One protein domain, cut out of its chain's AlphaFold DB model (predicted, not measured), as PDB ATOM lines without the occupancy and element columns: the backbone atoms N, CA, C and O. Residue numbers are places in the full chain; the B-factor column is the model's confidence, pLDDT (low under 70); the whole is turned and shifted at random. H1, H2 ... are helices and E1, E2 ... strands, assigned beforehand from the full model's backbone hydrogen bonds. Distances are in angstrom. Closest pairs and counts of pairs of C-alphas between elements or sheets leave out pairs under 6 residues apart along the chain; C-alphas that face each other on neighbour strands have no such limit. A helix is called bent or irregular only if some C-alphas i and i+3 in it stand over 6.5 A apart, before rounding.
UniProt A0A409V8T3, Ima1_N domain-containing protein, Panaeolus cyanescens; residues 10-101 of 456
ATOM      1  N   ASN A  10     191.932 284.924 215.696       83.69
ATOM      2  CA  ASN A  10     192.181 286.085 214.834       83.69
ATOM      3  C   ASN A  10     193.197 287.018 215.510       83.69
ATOM      4  O   ASN A  10     192.943 287.500 216.616       83.69
ATOM      5  N   LEU A  11     194.323 287.307 214.852       90.50
ATOM      6  CA  LEU A  11     195.126 288.487 215.180       90.50
ATOM      7  C   LEU A  11     194.471 289.687 214.498       90.50
ATOM      8  O   LEU A  11     194.228 289.647 213.295       90.50
ATOM      9  N   GLN A  12     194.157 290.727 215.265       94.00
ATOM     10  CA  GLN A  12     193.570 291.965 214.753       94.00
ATOM     11  C   GLN A  12     194.580 293.101 214.883       94.00
ATOM     12  O   GLN A  12     195.267 293.208 215.899       94.00
ATOM     13  N   CYS A  13     194.658 293.959 213.868       92.38
ATOM     14  CA  CYS A  13     195.413 295.205 213.962       92.38
ATOM     15  C   CYS A  13     194.773 296.121 215.013       92.38
ATOM     16  O   CYS A  13     193.575 296.386 214.948       92.38
ATOM     17  N   PHE A  14     195.557 296.664 215.942       91.44
ATOM     18  CA  PHE A  14     195.051 297.562 216.983       91.44
ATOM     19  C   PHE A  14     194.431 298.847 216.405       91.44
ATOM     20  O   PHE A  14     193.442 299.348 216.931       91.44
ATOM     21  N   PHE A  15     194.988 299.363 215.304       87.81
ATOM     22  CA  PHE A  15     194.589 300.650 214.724       87.81
ATOM     23  C   PHE A  15     193.331 300.584 213.847       87.81
ATOM     24  O   PHE A  15     192.531 301.513 213.880       87.81
ATOM     25  N   CYS A  16     193.155 299.523 213.053       87.44
ATOM     26  CA  CYS A  16     192.034 299.395 212.106       87.44
ATOM     27  C   CYS A  16     191.137 298.173 212.347       87.44
ATOM     28  O   CYS A  16     190.209 297.950 211.578       87.44
ATOM     29  N   GLN A  17     191.418 297.366 213.375       92.31
ATOM     30  CA  GLN A  17     190.655 296.180 213.802       92.31
ATOM     31  C   GLN A  17     190.511 295.051 212.760       92.31
ATOM     32  O   GLN A  17     189.943 294.001 213.067       92.31
ATOM     33  N   SER A  18     191.078 295.209 211.561       92.94
ATOM     34  CA  SER A  18     191.093 294.174 210.527       92.94
ATOM     35  C   SER A  18     191.868 292.940 210.990       92.94
ATOM     36  O   SER A  18     192.898 293.049 211.669       92.94
ATOM     37  N   SER A  19     191.386 291.760 210.604       94.06
ATOM     38  CA  SER A  19     192.109 290.506 210.788       94.06
ATOM     39  C   SER A  19     193.383 290.492 209.939       94.06
ATOM     40  O   SER A  19     193.426 291.019 208.829       94.06
ATOM     41  N   VAL A  20     194.442 289.898 210.481       94.12
ATOM     42  CA  VAL A  20     195.746 289.761 209.828       94.12
ATOM     43  C   VAL A  20     196.102 288.278 209.787       94.12
ATOM     44  O   VAL A  20     196.023 287.583 210.803       94.12
ATOM     45  N   SER A  21     196.470 287.783 208.604       92.25
ATOM     46  CA  SER A  21     196.994 286.427 208.423       92.25
ATOM     47  C   SER A  21     198.286 286.246 209.226       92.25
ATOM     48  O   SER A  21     199.052 287.194 209.377       92.25
ATOM     49  N   PHE A  22     198.508 285.045 209.776       91.44
ATOM     50  CA  PHE A  22     199.572 284.757 210.748       91.44
ATOM     51  C   PHE A  22     200.942 285.343 210.336       91.44
ATOM     52  O   PHE A  22     201.589 284.795 209.442       91.44
ATOM     53  N   PRO A  23     201.402 286.440 210.973       92.06
ATOM     54  CA  PRO A  23     202.666 287.067 210.630       92.06
ATOM     55  C   PRO A  23     203.828 286.282 211.240       92.06
ATOM     56  O   PRO A  23     203.676 285.634 212.278       92.06
ATOM     57  N   LEU A  24     205.017 286.408 210.640       92.81
ATOM     58  CA  LEU A  24     206.238 285.746 211.117       92.81
ATOM     59  C   LEU A  24     206.547 286.075 212.593       92.81
ATOM     60  O   LEU A  24     207.016 285.218 213.335       92.81
ATOM     61  N   ASN A  25     206.236 287.305 213.023       93.50
ATOM     62  CA  ASN A  25     206.336 287.762 214.405       93.50
ATOM     63  C   ASN A  25     204.989 288.307 214.901       93.50
ATOM     64  O   ASN A  25     204.565 289.400 214.544       93.50
ATOM     65  N   VAL A  26     204.338 287.578 215.809       93.25
ATOM     66  CA  VAL A  26     203.048 287.978 216.411       93.25
ATOM     67  C   VAL A  26     203.149 289.263 217.253       93.25
ATOM     68  O   VAL A  26     202.155 289.956 217.443       93.25
ATOM     69  N   ARG A  27     204.346 289.590 217.757       93.06
ATOM     70  CA  ARG A  27     204.609 290.807 218.547       93.06
ATOM     71  C   ARG A  27     205.068 292.011 217.727       93.06
ATOM     72  O   ARG A  27     205.130 293.095 218.291       93.06
ATOM     73  N   ASP A  28     205.420 291.823 216.461       94.25
ATOM     74  CA  ASP A  28     205.940 292.889 215.607       94.25
ATOM     75  C   ASP A  28     205.556 292.611 214.153       94.25
ATOM     76  O   ASP A  28     206.207 291.826 213.459       94.25
ATOM     77  N   PHE A  29     204.451 293.213 213.708       92.94
ATOM     78  CA  PHE A  29     203.960 293.048 212.344       92.94
ATOM     79  C   PHE A  29     203.366 294.334 211.770       92.94
ATOM     80  O   PHE A  29     202.689 295.107 212.452       92.94
ATOM     81  N   LYS A  30     203.561 294.531 210.466       92.00
ATOM     82  CA  LYS A  30     202.900 295.582 209.690       92.00
ATOM     83  C   LYS A  30     201.551 295.065 209.190       92.00
ATOM     84  O   LYS A  30     201.486 294.015 208.557       92.00
ATOM     85  N   CYS A  31     200.466 295.775 209.484       91.44
ATOM     86  CA  CYS A  31     199.133 295.401 209.010       91.44
ATOM     87  C   CYS A  31     199.023 295.622 207.485       91.44
ATOM     88  O   CYS A  31     199.362 296.716 207.032       91.44
ATOM     89  N   PRO A  32     198.527 294.654 206.688       91.50
ATOM     90  CA  PRO A  32     198.388 294.829 205.239       91.50
ATOM     91  C   PRO A  32     197.376 295.930 204.876       91.50
ATOM     92  O   PRO A  32     197.663 296.764 204.020       91.50
ATOM     93  N   GLU A  33     196.246 296.003 205.588       89.88
ATOM     94  CA  GLU A  33     195.151 296.945 205.305       89.88
ATOM     95  C   GLU A  33     195.537 298.411 205.546       89.88
ATOM     96  O   GLU A  33     195.523 299.236 204.632       89.88
ATOM     97  N   CYS A  34     195.922 298.760 206.777       86.94
ATOM     98  CA  CYS A  34     196.224 300.147 207.153       86.94
ATOM     99  C   CYS A  34     197.710 300.517 207.079       86.94
ATOM    100  O   CYS A  34     198.055 301.664 207.344       86.94
ATOM    101  N   SER A  35     198.595 299.559 206.779       87.69
ATOM    102  CA  SER A  35     200.056 299.738 206.749       87.69
ATOM    103  C   SER A  35     200.706 300.181 208.075       87.69
ATOM    104  O   SER A  35     201.916 300.401 208.103       87.69
ATOM    105  N   CYS A  36     199.958 300.245 209.182       85.38
ATOM    106  CA  CYS A  36     200.488 300.566 210.510       85.38
ATOM    107  C   CYS A  36     201.267 299.381 211.110       85.38
ATOM    108  O   CYS A  36     200.848 298.223 210.992       85.38
ATOM    109  N   TRP A  37     202.371 299.676 211.796       89.38
ATOM    110  CA  TRP A  37     203.108 298.707 212.609       89.38
ATOM    111  C   TRP A  37     202.381 298.437 213.929       89.38
ATOM    112  O   TRP A  37     201.924 299.360 214.593       89.38
ATOM    113  N   ASN A  38     202.265 297.165 214.303       91.75
ATOM    114  CA  ASN A  38     201.686 296.711 215.562       91.75
ATOM    115  C   ASN A  38     202.806 296.058 216.376       91.75
ATOM    116  O   ASN A  38     203.121 294.883 216.174       91.75
ATOM    117  N   ARG A  39     203.417 296.842 217.269       92.75
ATOM    118  CA  ARG A  39     204.452 296.379 218.198       92.75
ATOM    119  C   ARG A  39     203.845 296.152 219.576       92.75
ATOM    120  O   ARG A  39     203.251 297.062 220.150       92.75
ATOM    121  N   TYR A  40     204.000 294.947 220.110       92.75
ATOM    122  CA  TYR A  40     203.518 294.567 221.435       92.75
ATOM    123  C   TYR A  40     204.688 294.323 222.382       92.75
ATOM    124  O   TYR A  40     205.642 293.615 222.050       92.75
ATOM    125  N   ASP A  41     204.593 294.876 223.589       92.75
ATOM    126  CA  ASP A  41     205.611 294.727 224.620       92.75
ATOM    127  C   ASP A  41     205.675 293.288 225.181       92.75
ATOM    128  O   ASP A  41     204.943 292.370 224.791       92.75
ATOM    129  N   SER A  42     206.557 293.068 226.159       92.44
ATOM    130  CA  SER A  42     206.692 291.761 226.816       92.44
ATOM    131  C   SER A  42     205.419 291.281 227.535       92.44
ATOM    132  O   SER A  42     205.277 290.070 227.741       92.44
ATOM    133  N   LYS A  43     204.495 292.193 227.878       89.38
ATOM    134  CA  LYS A  43     203.199 291.936 228.524       89.38
ATOM    135  C   LYS A  43     202.057 291.724 227.520       89.38
ATOM    136  O   LYS A  43     201.028 291.174 227.913       89.38
ATOM    137  N   GLY A  44     202.240 292.100 226.254       88.81
ATOM    138  CA  GLY A  44     201.202 292.091 225.219       88.81
ATOM    139  C   GLY A  44     200.400 293.397 225.130       88.81
ATOM    140  O   GLY A  44     199.318 293.399 224.548       88.81
ATOM    141  N   GLU A  45     200.901 294.488 225.711       90.31
ATOM    142  CA  GLU A  45     200.351 295.842 225.563       90.31
ATOM    143  C   GLU A  45     200.951 296.487 224.299       90.31
ATOM    144  O   GLU A  45     202.113 296.228 223.978       90.31
ATOM    145  N   ILE A  46     200.187 297.296 223.555       90.38
ATOM    146  CA  ILE A  46     200.738 297.984 222.375       90.38
ATOM    147  C   ILE A  46     201.741 299.062 222.802       90.38
ATOM    148  O   ILE A  46     201.473 299.855 223.705       90.38
ATOM    149  N   ILE A  47     202.886 299.106 222.126       91.06
ATOM    150  CA  ILE A  47     203.858 300.189 222.244       91.06
ATOM    151  C   ILE A  47     203.312 301.351 221.410       91.06
ATOM    152  O   ILE A  47     203.425 301.370 220.188       91.06
ATOM    153  N   SER A  48     202.627 302.279 222.078       73.31
ATOM    154  CA  SER A  48     201.870 303.369 221.448       73.31
ATOM    155  C   SER A  48     202.708 304.595 221.082       73.31
ATOM    156  O   SER A  48     202.133 305.639 220.784       73.31
ATOM    157  N   ASP A  49     204.032 304.507 221.170       79.06
ATOM    158  CA  ASP A  49     204.945 305.607 220.883       79.06
ATOM    159  C   ASP A  49     206.263 305.035 220.345       79.06
ATOM    160  O   ASP A  49     207.013 304.375 221.067       79.06
ATOM    161  N   GLU A  50     206.510 305.232 219.052       73.50
ATOM    162  CA  GLU A  50     207.778 304.906 218.407       73.50
ATOM    163  C   GLU A  50     208.265 306.135 217.637       73.50
ATOM    164  O   GLU A  50     207.443 306.805 217.009       73.50
ATOM    165  N   PRO A  51     209.586 306.396 217.567       73.50
ATOM    166  CA  PRO A  51     210.133 307.468 216.728       73.50
ATOM    167  C   PRO A  51     209.651 307.367 215.275       73.50
ATOM    168  O   PRO A  51     209.334 308.367 214.637       73.50
ATOM    169  N   ALA A  52     209.497 306.131 214.792       66.50
ATOM    170  CA  ALA A  52     208.983 305.818 213.471       66.50
ATOM    171  C   ALA A  52     207.512 306.205 213.244       66.50
ATOM    172  O   ALA A  52     207.091 306.122 212.102       66.50
ATOM    173  N   MET A  53     206.734 306.600 214.264       69.00
ATOM    174  CA  MET A  53     205.377 307.162 214.116       69.00
ATOM    175  C   MET A  53     205.355 308.692 213.987       69.00
ATOM    176  O   MET A  53     204.367 309.239 213.500       69.00
ATOM    177  N   HIS A  54     206.425 309.369 214.415       74.31
ATOM    178  CA  HIS A  54     206.581 310.826 214.297       74.31
ATOM    179  C   HIS A  54     207.259 311.233 212.984       74.31
ATOM    180  O   HIS A  54     207.153 312.381 212.568       74.31
ATOM    181  N   ASP A  55     207.924 310.290 212.311       77.44
ATOM    182  CA  ASP A  55     208.432 310.470 210.953       77.44
ATOM    183  C   ASP A  55     207.276 310.416 209.934       77.44
ATOM    184  O   ASP A  55     206.658 309.370 209.694       77.44
ATOM    185  N   GLU A  56     206.973 311.567 209.333       75.31
ATOM    186  CA  GLU A  56     205.922 311.725 208.329       75.31
ATOM    187  C   GLU A  56     206.200 310.895 207.065       75.31
ATOM    188  O   GLU A  56     205.282 310.270 206.523       75.31
ATOM    189  N   ALA A  57     207.465 310.790 206.639       79.50
ATOM    190  CA  ALA A  57     207.843 310.080 205.419       79.50
ATOM    191  C   ALA A  57     207.562 308.573 205.524       79.50
ATOM    192  O   ALA A  57     207.113 307.947 204.560       79.50
ATOM    193  N   MET A  58     207.747 307.987 206.713       70.44
ATOM    194  CA  MET A  58     207.445 306.571 206.958       70.44
ATOM    195  C   MET A  58     205.951 306.273 207.167       70.44
ATOM    196  O   MET A  58     205.539 305.117 207.021       70.44
ATOM    197  N   ASN A  59     205.125 307.286 207.457       69.75
ATOM    198  CA  ASN A  59     203.699 307.114 207.756       69.75
ATOM    199  C   ASN A  59     202.737 307.743 206.754       69.75
ATOM    200  O   ASN A  59     201.534 307.583 206.955       69.75
ATOM    201  N   TYR A  60     203.196 308.405 205.690       77.50
ATOM    202  CA  TYR A  60     202.309 309.147 204.783       77.50
ATOM    203  C   TYR A  60     201.102 308.306 204.299       77.50
ATOM    204  O   TYR A  60     199.968 308.778 204.333       77.50
ATOM    205  N   LEU A  61     201.307 307.020 203.967       71.81
ATOM    206  CA  LEU A  61     200.231 306.078 203.608       71.81
ATOM    207  C   LEU A  61     199.251 305.801 204.759       71.81
ATOM    208  O   LEU A  61     198.043 305.712 204.541       71.81
ATOM    209  N   SER A  62     199.763 305.649 205.980       68.00
ATOM    210  CA  SER A  62     198.963 305.403 207.182       68.00
ATOM    211  C   SER A  62     198.165 306.648 207.582       68.00
ATOM    212  O   SER A  62     196.995 306.528 207.938       68.00
ATOM    213  N   PHE A  63     198.752 307.845 207.481       72.38
ATOM    214  CA  PHE A  63     198.058 309.113 207.717       72.38
ATOM    215  C   PHE A  63     196.999 309.392 206.643       72.38
ATOM    216  O   PHE A  63     195.851 309.673 206.992       72.38
ATOM    217  N   ALA A  64     197.319 309.193 205.359       69.69
ATOM    218  CA  ALA A  64     196.357 309.310 204.261       69.69
ATOM    219  C   ALA A  64     195.140 308.381 204.456       69.69
ATOM    220  O   ALA A  64     193.997 308.812 204.299       69.69
ATOM    221  N   LYS A  65     195.362 307.126 204.879       67.62
ATOM    222  CA  LYS A  65     194.281 306.168 205.186       67.62
ATOM    223  C   LYS A  65     193.483 306.519 206.449       67.62
ATOM    224  O   LYS A  65     192.274 306.303 206.475       67.62
ATOM    225  N   ARG A  66     194.119 307.078 207.489       66.50
ATOM    226  CA  ARG A  66     193.421 307.548 208.707       66.50
ATOM    227  C   ARG A  66     192.480 308.723 208.414       66.50
ATOM    228  O   ARG A  66     191.424 308.799 209.030       66.50
ATOM    229  N   GLY A  67     192.820 309.585 207.452       58.34
ATOM    230  CA  GLY A  67     191.925 310.639 206.962       58.34
ATOM    231  C   GLY A  67     190.811 310.147 206.023       58.34
ATOM    232  O   GLY A  67     189.715 310.704 206.030       58.34
ATOM    233  N   SER A  68     191.047 309.102 205.219       56.34
ATOM    234  CA  SER A  68     190.127 308.736 204.128       56.34
ATOM    235  C   SER A  68     188.919 307.878 204.529       56.34
ATOM    236  O   SER A  68     187.879 307.974 203.875       56.34
ATOM    237  N   LEU A  69     189.003 307.078 205.601       50.19
ATOM    238  CA  LEU A  69     187.931 306.137 205.986       50.19
ATOM    239  C   LEU A  69     186.610 306.820 206.386       50.19
ATOM    240  O   LEU A  69     185.531 306.313 206.069       50.19
ATOM    241  N   TYR A  70     186.682 307.997 207.012       52.84
ATOM    242  CA  TYR A  70     185.505 308.843 207.240       52.84
ATOM    243  C   TYR A  70     185.172 309.726 206.031       52.84
ATOM    244  O   TYR A  70     184.013 310.071 205.837       52.84
ATOM    245  N   CYS A  71     186.145 310.049 205.175       51.53
ATOM    246  CA  CYS A  71     185.905 310.895 204.008       51.53
ATOM    247  C   CYS A  71     185.007 310.199 202.969       51.53
ATOM    248  O   CYS A  71     183.974 310.748 202.602       51.53
ATOM    249  N   CYS A  72     185.306 308.958 202.561       51.69
ATOM    250  CA  CYS A  72     184.473 308.255 201.571       51.69
ATOM    251  C   CYS A  72     183.063 307.913 202.081       51.69
ATOM    252  O   CYS A  72     182.113 307.959 201.306       51.69
ATOM    253  N   SER A  73     182.908 307.589 203.368       55.09
ATOM    254  CA  SER A  73     181.599 307.265 203.955       55.09
ATOM    255  C   SER A  73     180.735 308.510 204.191       55.09
ATOM    256  O   SER A  73     179.525 308.449 203.988       55.09
ATOM    257  N   ILE A  74     181.341 309.655 204.531       58.69
ATOM    258  CA  ILE A  74     180.629 310.938 204.615       58.69
ATOM    259  C   ILE A  74     180.289 311.455 203.211       58.69
ATOM    260  O   ILE A  74     179.131 311.790 202.981       58.69
ATOM    261  N   MET A  75     181.224 311.447 202.253       59.34
ATOM    262  CA  MET A  75     180.965 311.903 200.875       59.34
ATOM    263  C   MET A  75     179.879 311.090 200.153       59.34
ATOM    264  O   MET A  75     179.193 311.634 199.295       59.34
ATOM    265  N   ALA A  76     179.707 309.810 200.501       72.62
ATOM    266  CA  ALA A  76     178.640 308.958 199.974       72.62
ATOM    267  C   ALA A  76     177.304 309.080 200.738       72.62
ATOM    268  O   ALA A  76     176.310 308.479 200.327       72.62
ATOM    269  N   SER A  77     177.253 309.823 201.850       81.00
ATOM    270  CA  SER A  77     176.002 310.052 202.576       81.00
ATOM    271  C   SER A  77     175.156 311.123 201.867       81.00
ATOM    272  O   SER A  77     175.696 312.162 201.476       81.00
ATOM    273  N   PRO A  78     173.827 310.946 201.733       86.69
ATOM    274  CA  PRO A  78     172.968 311.972 201.132       86.69
ATOM    275  C   PRO A  78     172.981 313.282 201.939       86.69
ATOM    276  O   PRO A  78     172.809 314.361 201.383       86.69
ATOM    277  N   GLU A  79     173.262 313.194 203.242       84.44
ATOM    278  CA  GLU A  79     173.388 314.338 204.143       84.44
ATOM    279  C   GLU A  79     174.579 315.249 203.794       84.44
ATOM    280  O   GLU A  79     174.506 316.462 203.988       84.44
ATOM    281  N   TYR A  80     175.671 314.701 203.247       84.62
ATOM    282  CA  TYR A  80     176.809 315.510 202.801       84.62
ATOM    283  C   TYR A  80     176.427 316.425 201.639       84.62
ATOM    284  O   TYR A  80     176.798 317.598 201.659       84.62
ATOM    285  N   GLN A  81     175.613 315.941 200.695       86.56
ATOM    286  CA  GLN A  81     175.093 316.777 199.614       86.56
ATOM    287  C   GLN A  81     174.238 317.923 200.177       86.56
ATOM    288  O   GLN A  81     174.496 319.080 199.866       86.56
ATOM    289  N   THR A  82     173.332 317.639 201.120       91.19
ATOM    290  CA  THR A  82     172.533 318.681 201.794       91.19
ATOM    291  C   THR A  82     173.402 319.700 202.545       91.19
ATOM    292  O   THR A  82     173.091 320.889 202.567       91.19
ATOM    293  N   ARG A  83     174.516 319.272 203.156       90.25
ATOM    294  CA  ARG A  83     175.469 320.180 203.819       90.25
ATOM    295  C   ARG A  83     176.290 321.009 202.825       90.25
ATOM    296  O   ARG A  83     176.619 322.144 203.157       90.25
ATOM    297  N   LEU A  84     176.595 320.489 201.631       90.62
ATOM    298  CA  LEU A  84     177.180 321.274 200.536       90.62
ATOM    299  C   LEU A  84     176.188 322.320 200.015       90.62
ATOM    300  O   LEU A  84     176.564 323.479 199.859       90.62
ATOM    301  N   ASP A  85     174.921 321.953 199.836       95.06
ATOM    302  CA  ASP A  85     173.870 322.879 199.395       95.06
ATOM    303  C   ASP A  85     173.618 323.995 200.441       95.06
ATOM    304  O   ASP A  85     173.294 325.129 200.089       95.06
ATOM    305  N   MET A  86     173.846 323.708 201.733       95.00
ATOM    306  CA  MET A  86     173.791 324.678 202.842       95.00
ATOM    307  C   MET A  86     175.127 325.382 203.168       95.00
ATOM    308  O   MET A  86     175.160 326.231 204.062       95.00
ATOM    309  N   LEU A  87     176.236 325.099 202.469       95.19
ATOM    310  CA  LEU A  87     177.491 325.839 202.675       95.19
ATOM    311  C   LEU A  87     177.371 327.362 202.483       95.19
ATOM    312  O   LEU A  87     177.948 328.072 203.313       95.19
ATOM    313  N   PRO A  88     176.680 327.909 201.456       96.56
ATOM    314  CA  PRO A  88     176.579 329.359 201.291       96.56
ATOM    315  C   PRO A  88     175.837 330.022 202.457       96.56
ATOM    316  O   PRO A  88     176.372 330.953 203.055       96.56
ATOM    317  N   THR A  89     174.681 329.492 202.870       94.69
ATOM    318  CA  THR A  89     173.905 330.045 203.996       94.69
ATOM    319  C   THR A  89     174.655 329.917 205.324       94.69
ATOM    320  O   THR A  89     174.644 330.839 206.144       94.69
ATOM    321  N   TYR A  90     175.392 328.820 205.536       94.88
ATOM    322  CA  TYR A  90     176.274 328.686 206.694       94.88
ATOM    323  C   TYR A  90     177.417 329.713 206.670       94.88
ATOM    324  O   TYR A  90     177.675 330.356 207.691       94.88
ATOM    325  N   ARG A  91     178.061 329.919 205.514       94.12
ATOM    326  CA  ARG A  91     179.141 330.899 205.323       94.12
ATOM    327  C   ARG A  91     178.659 332.335 205.534       94.12
ATOM    328  O   ARG A  91     179.345 333.101 206.202       94.12
ATOM    329  N   GLU A  92     177.469 332.681 205.058       94.69
ATOM    330  CA  GLU A  92     176.808 333.957 205.361       94.69
ATOM    331  C   GLU A  92     176.537 334.097 206.866       94.69
ATOM    332  O   GLU A  92     176.897 335.109 207.463       94.69
ATOM    333  N   SER A  93     176.025 333.052 207.531       95.81
ATOM    334  CA  SER A  93     175.822 333.056 208.991       95.81
ATOM    335  C   SER A  93     177.122 333.201 209.801       95.81
ATOM    336  O   SER A  93     177.089 333.627 210.962       95.81
ATOM    337  N   LEU A  94     178.263 332.810 209.221       95.06
ATOM    338  CA  LEU A  94     179.588 333.033 209.791       95.06
ATOM    339  C   LEU A  94     180.058 334.461 209.531       95.06
ATOM    340  O   LEU A  94     180.483 335.100 210.481       95.06
ATOM    341  N   HIS A  95     179.921 334.993 208.314       93.25
ATOM    342  CA  HIS A  95     180.256 336.390 208.011       93.25
ATOM    343  C   HIS A  95     179.393 337.398 208.793       93.25
ATOM    344  O   HIS A  95     179.882 338.467 209.141       93.25
ATOM    345  N   LEU A  96     178.147 337.055 209.138       92.19
ATOM    346  CA  LEU A  96     177.289 337.875 210.005       92.19
ATOM    347  C   LEU A  96     177.724 337.861 211.483       92.19
ATOM    348  O   LEU A  96     177.587 338.871 212.166       92.19
ATOM    349  N   ARG A  97     178.253 336.738 211.992       95.25
ATOM    350  CA  ARG A  97     178.775 336.630 213.375       95.25
ATOM    351  C   ARG A  97     180.221 337.101 213.517       95.25
ATOM    352  O   ARG A  97     180.612 337.589 214.571       95.25
ATOM    353  N   TYR A  98     180.998 336.924 212.459       92.06
ATOM    354  CA  TYR A  98     182.426 337.184 212.362       92.06
ATOM    355  C   TYR A  98     182.683 337.908 211.036       92.06
ATOM    356  O   TYR A  98     183.137 337.285 210.067       92.06
ATOM    357  N   PRO A  99     182.344 339.209 210.954       92.62
ATOM    358  CA  PRO A  99     182.626 339.996 209.764       92.62
ATOM    359  C   PRO A  99     184.124 339.913 209.442       92.62
ATOM    360  O   PRO A  99     184.949 340.017 210.358       92.62
ATOM    361  N   PRO A 100     184.497 339.680 208.169       90.44
ATOM    362  CA  PRO A 100     185.895 339.569 207.789       90.44
ATOM    363  C   PRO A 100     186.619 340.869 208.138       90.44
ATOM    364  O   PRO A 100     186.168 341.967 207.808       90.44
ATOM    365  N   VAL A 101     187.737 340.731 208.841       95.75
ATOM    366  CA  VAL A 101     188.547 341.863 209.282       95.75
ATOM    367  C   VAL A 101     189.200 342.492 208.051       95.75
ATOM    368  O   VAL A 101     189.819 341.785 207.261       95.75
TER     369      VAL A 101
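AT A GLANCE: This is residues 10 to 101 of the 456 residues of the protein "Ima1_N domain-containing protein" of Panaeolus cyanescens (UniProt A0A409V8T3). What does a first look at this model show? A small head made mostly of loops, residues 10 to 55, holds the two-strand hairpin E1 and E2, and a helical arm leads away from it: H2, the longest helix, runs off from the head, and H3 makes a corner after it and leads to H4. Residues 70 to 101, from within H2 to the last printed residue, stick out free, while the rest is a fairly compact body of 60 residues. Which elements does it have, and in which order? The printed part has 92 residues with two named strands and four named helices, E1, E2, H1, H2, H3, H4 along the chain; the sheet E1 - E2 is antiparallel and the class is mostly helix. How large is it? The whole is extended, with a radius of gyration of the C-alphas of 20.0 A, and spans 58 by 32 by 24 A.

IN THESE COORDINATES: Where is the sheet? E1 is residues 28 to 30, beginning at C-alpha 28 at (205.940, 292.889, 215.607), and E2 is residues 37 to 39. Where are the helices? H1 is residues 51 to 54, and H2, the longest, is residues 56 to 75, 26.0 A from C-alpha 56 at (205.922, 311.725, 208.329) to C-alpha 75. H3 is residues 78 to 85, 11.1 A long, and H4 is residues 87 to 97, 15.3 A long, ending with C-alpha 97 at (178.775, 336.630, 213.375). Is any helix irregular? H2 is irregular, with C-alphas 58 and 61 8.0 A apart, and it has a kink of 30 degrees near residue 69.

HOW THE PARTS SIT: How do the two strands pair? E1 and E2 form a hairpin, antiparallel at 167 degrees between their directions; C-alphas 30 and 37, which face each other, are 4.3 A apart. N 38 and O 29 are 2.8 A apart and N 29 and O 38 are 3.3 A apart, both within hydrogen-bond range. Is there other pairing in the loops? Residues 11 to 12 pair with residues 19 to 20, antiparallel, within the stretch 10 to 27 that has no named element. How do the helices stand to each other? H1 and H2 only just touch, and only at the corner, with 3 pairs of C-alphas within 8 A, the closest those of Met 53 and Asn 59 at 6.6 A; H2 touches H1 with residues 58 to 59 alone. H2 and H3 are close but not clearly touching, the closest C-alphas those of Ile 74 and Tyr 80 at 6.2 A, and their lines are about perpendicular at 85 degrees. H3 and H4 meet only through their link, and H2 is apart from H4 and from both strands. What do the helix backbones show? In H3 and H4 every O i to N i+4 pair is within hydrogen-bond range, in H2 11 of 16 are, and H1 is too short for such a pair.

THE WHOLE: How far does the printed part reach? The two C-alphas farthest apart, those of Leu 24 and Leu 96, are 59.6 A apart, and the body without the free stretch spans 28 by 23 by 17 A. Are there cuts or long links? The printed part has no cut; the link from E2 to H1, 11 residues, is long, the one from E1 to E2 is short, and those from H1 to H2, H2 to H3 and H3 to H4 are tight. Where is the confidence low? The mean pLDDT of the printed part is 83.7, and residues 52 to 53, 59, 62 and 64 to 75 are under 70; the mean is 64 in H2 and 95 in H4.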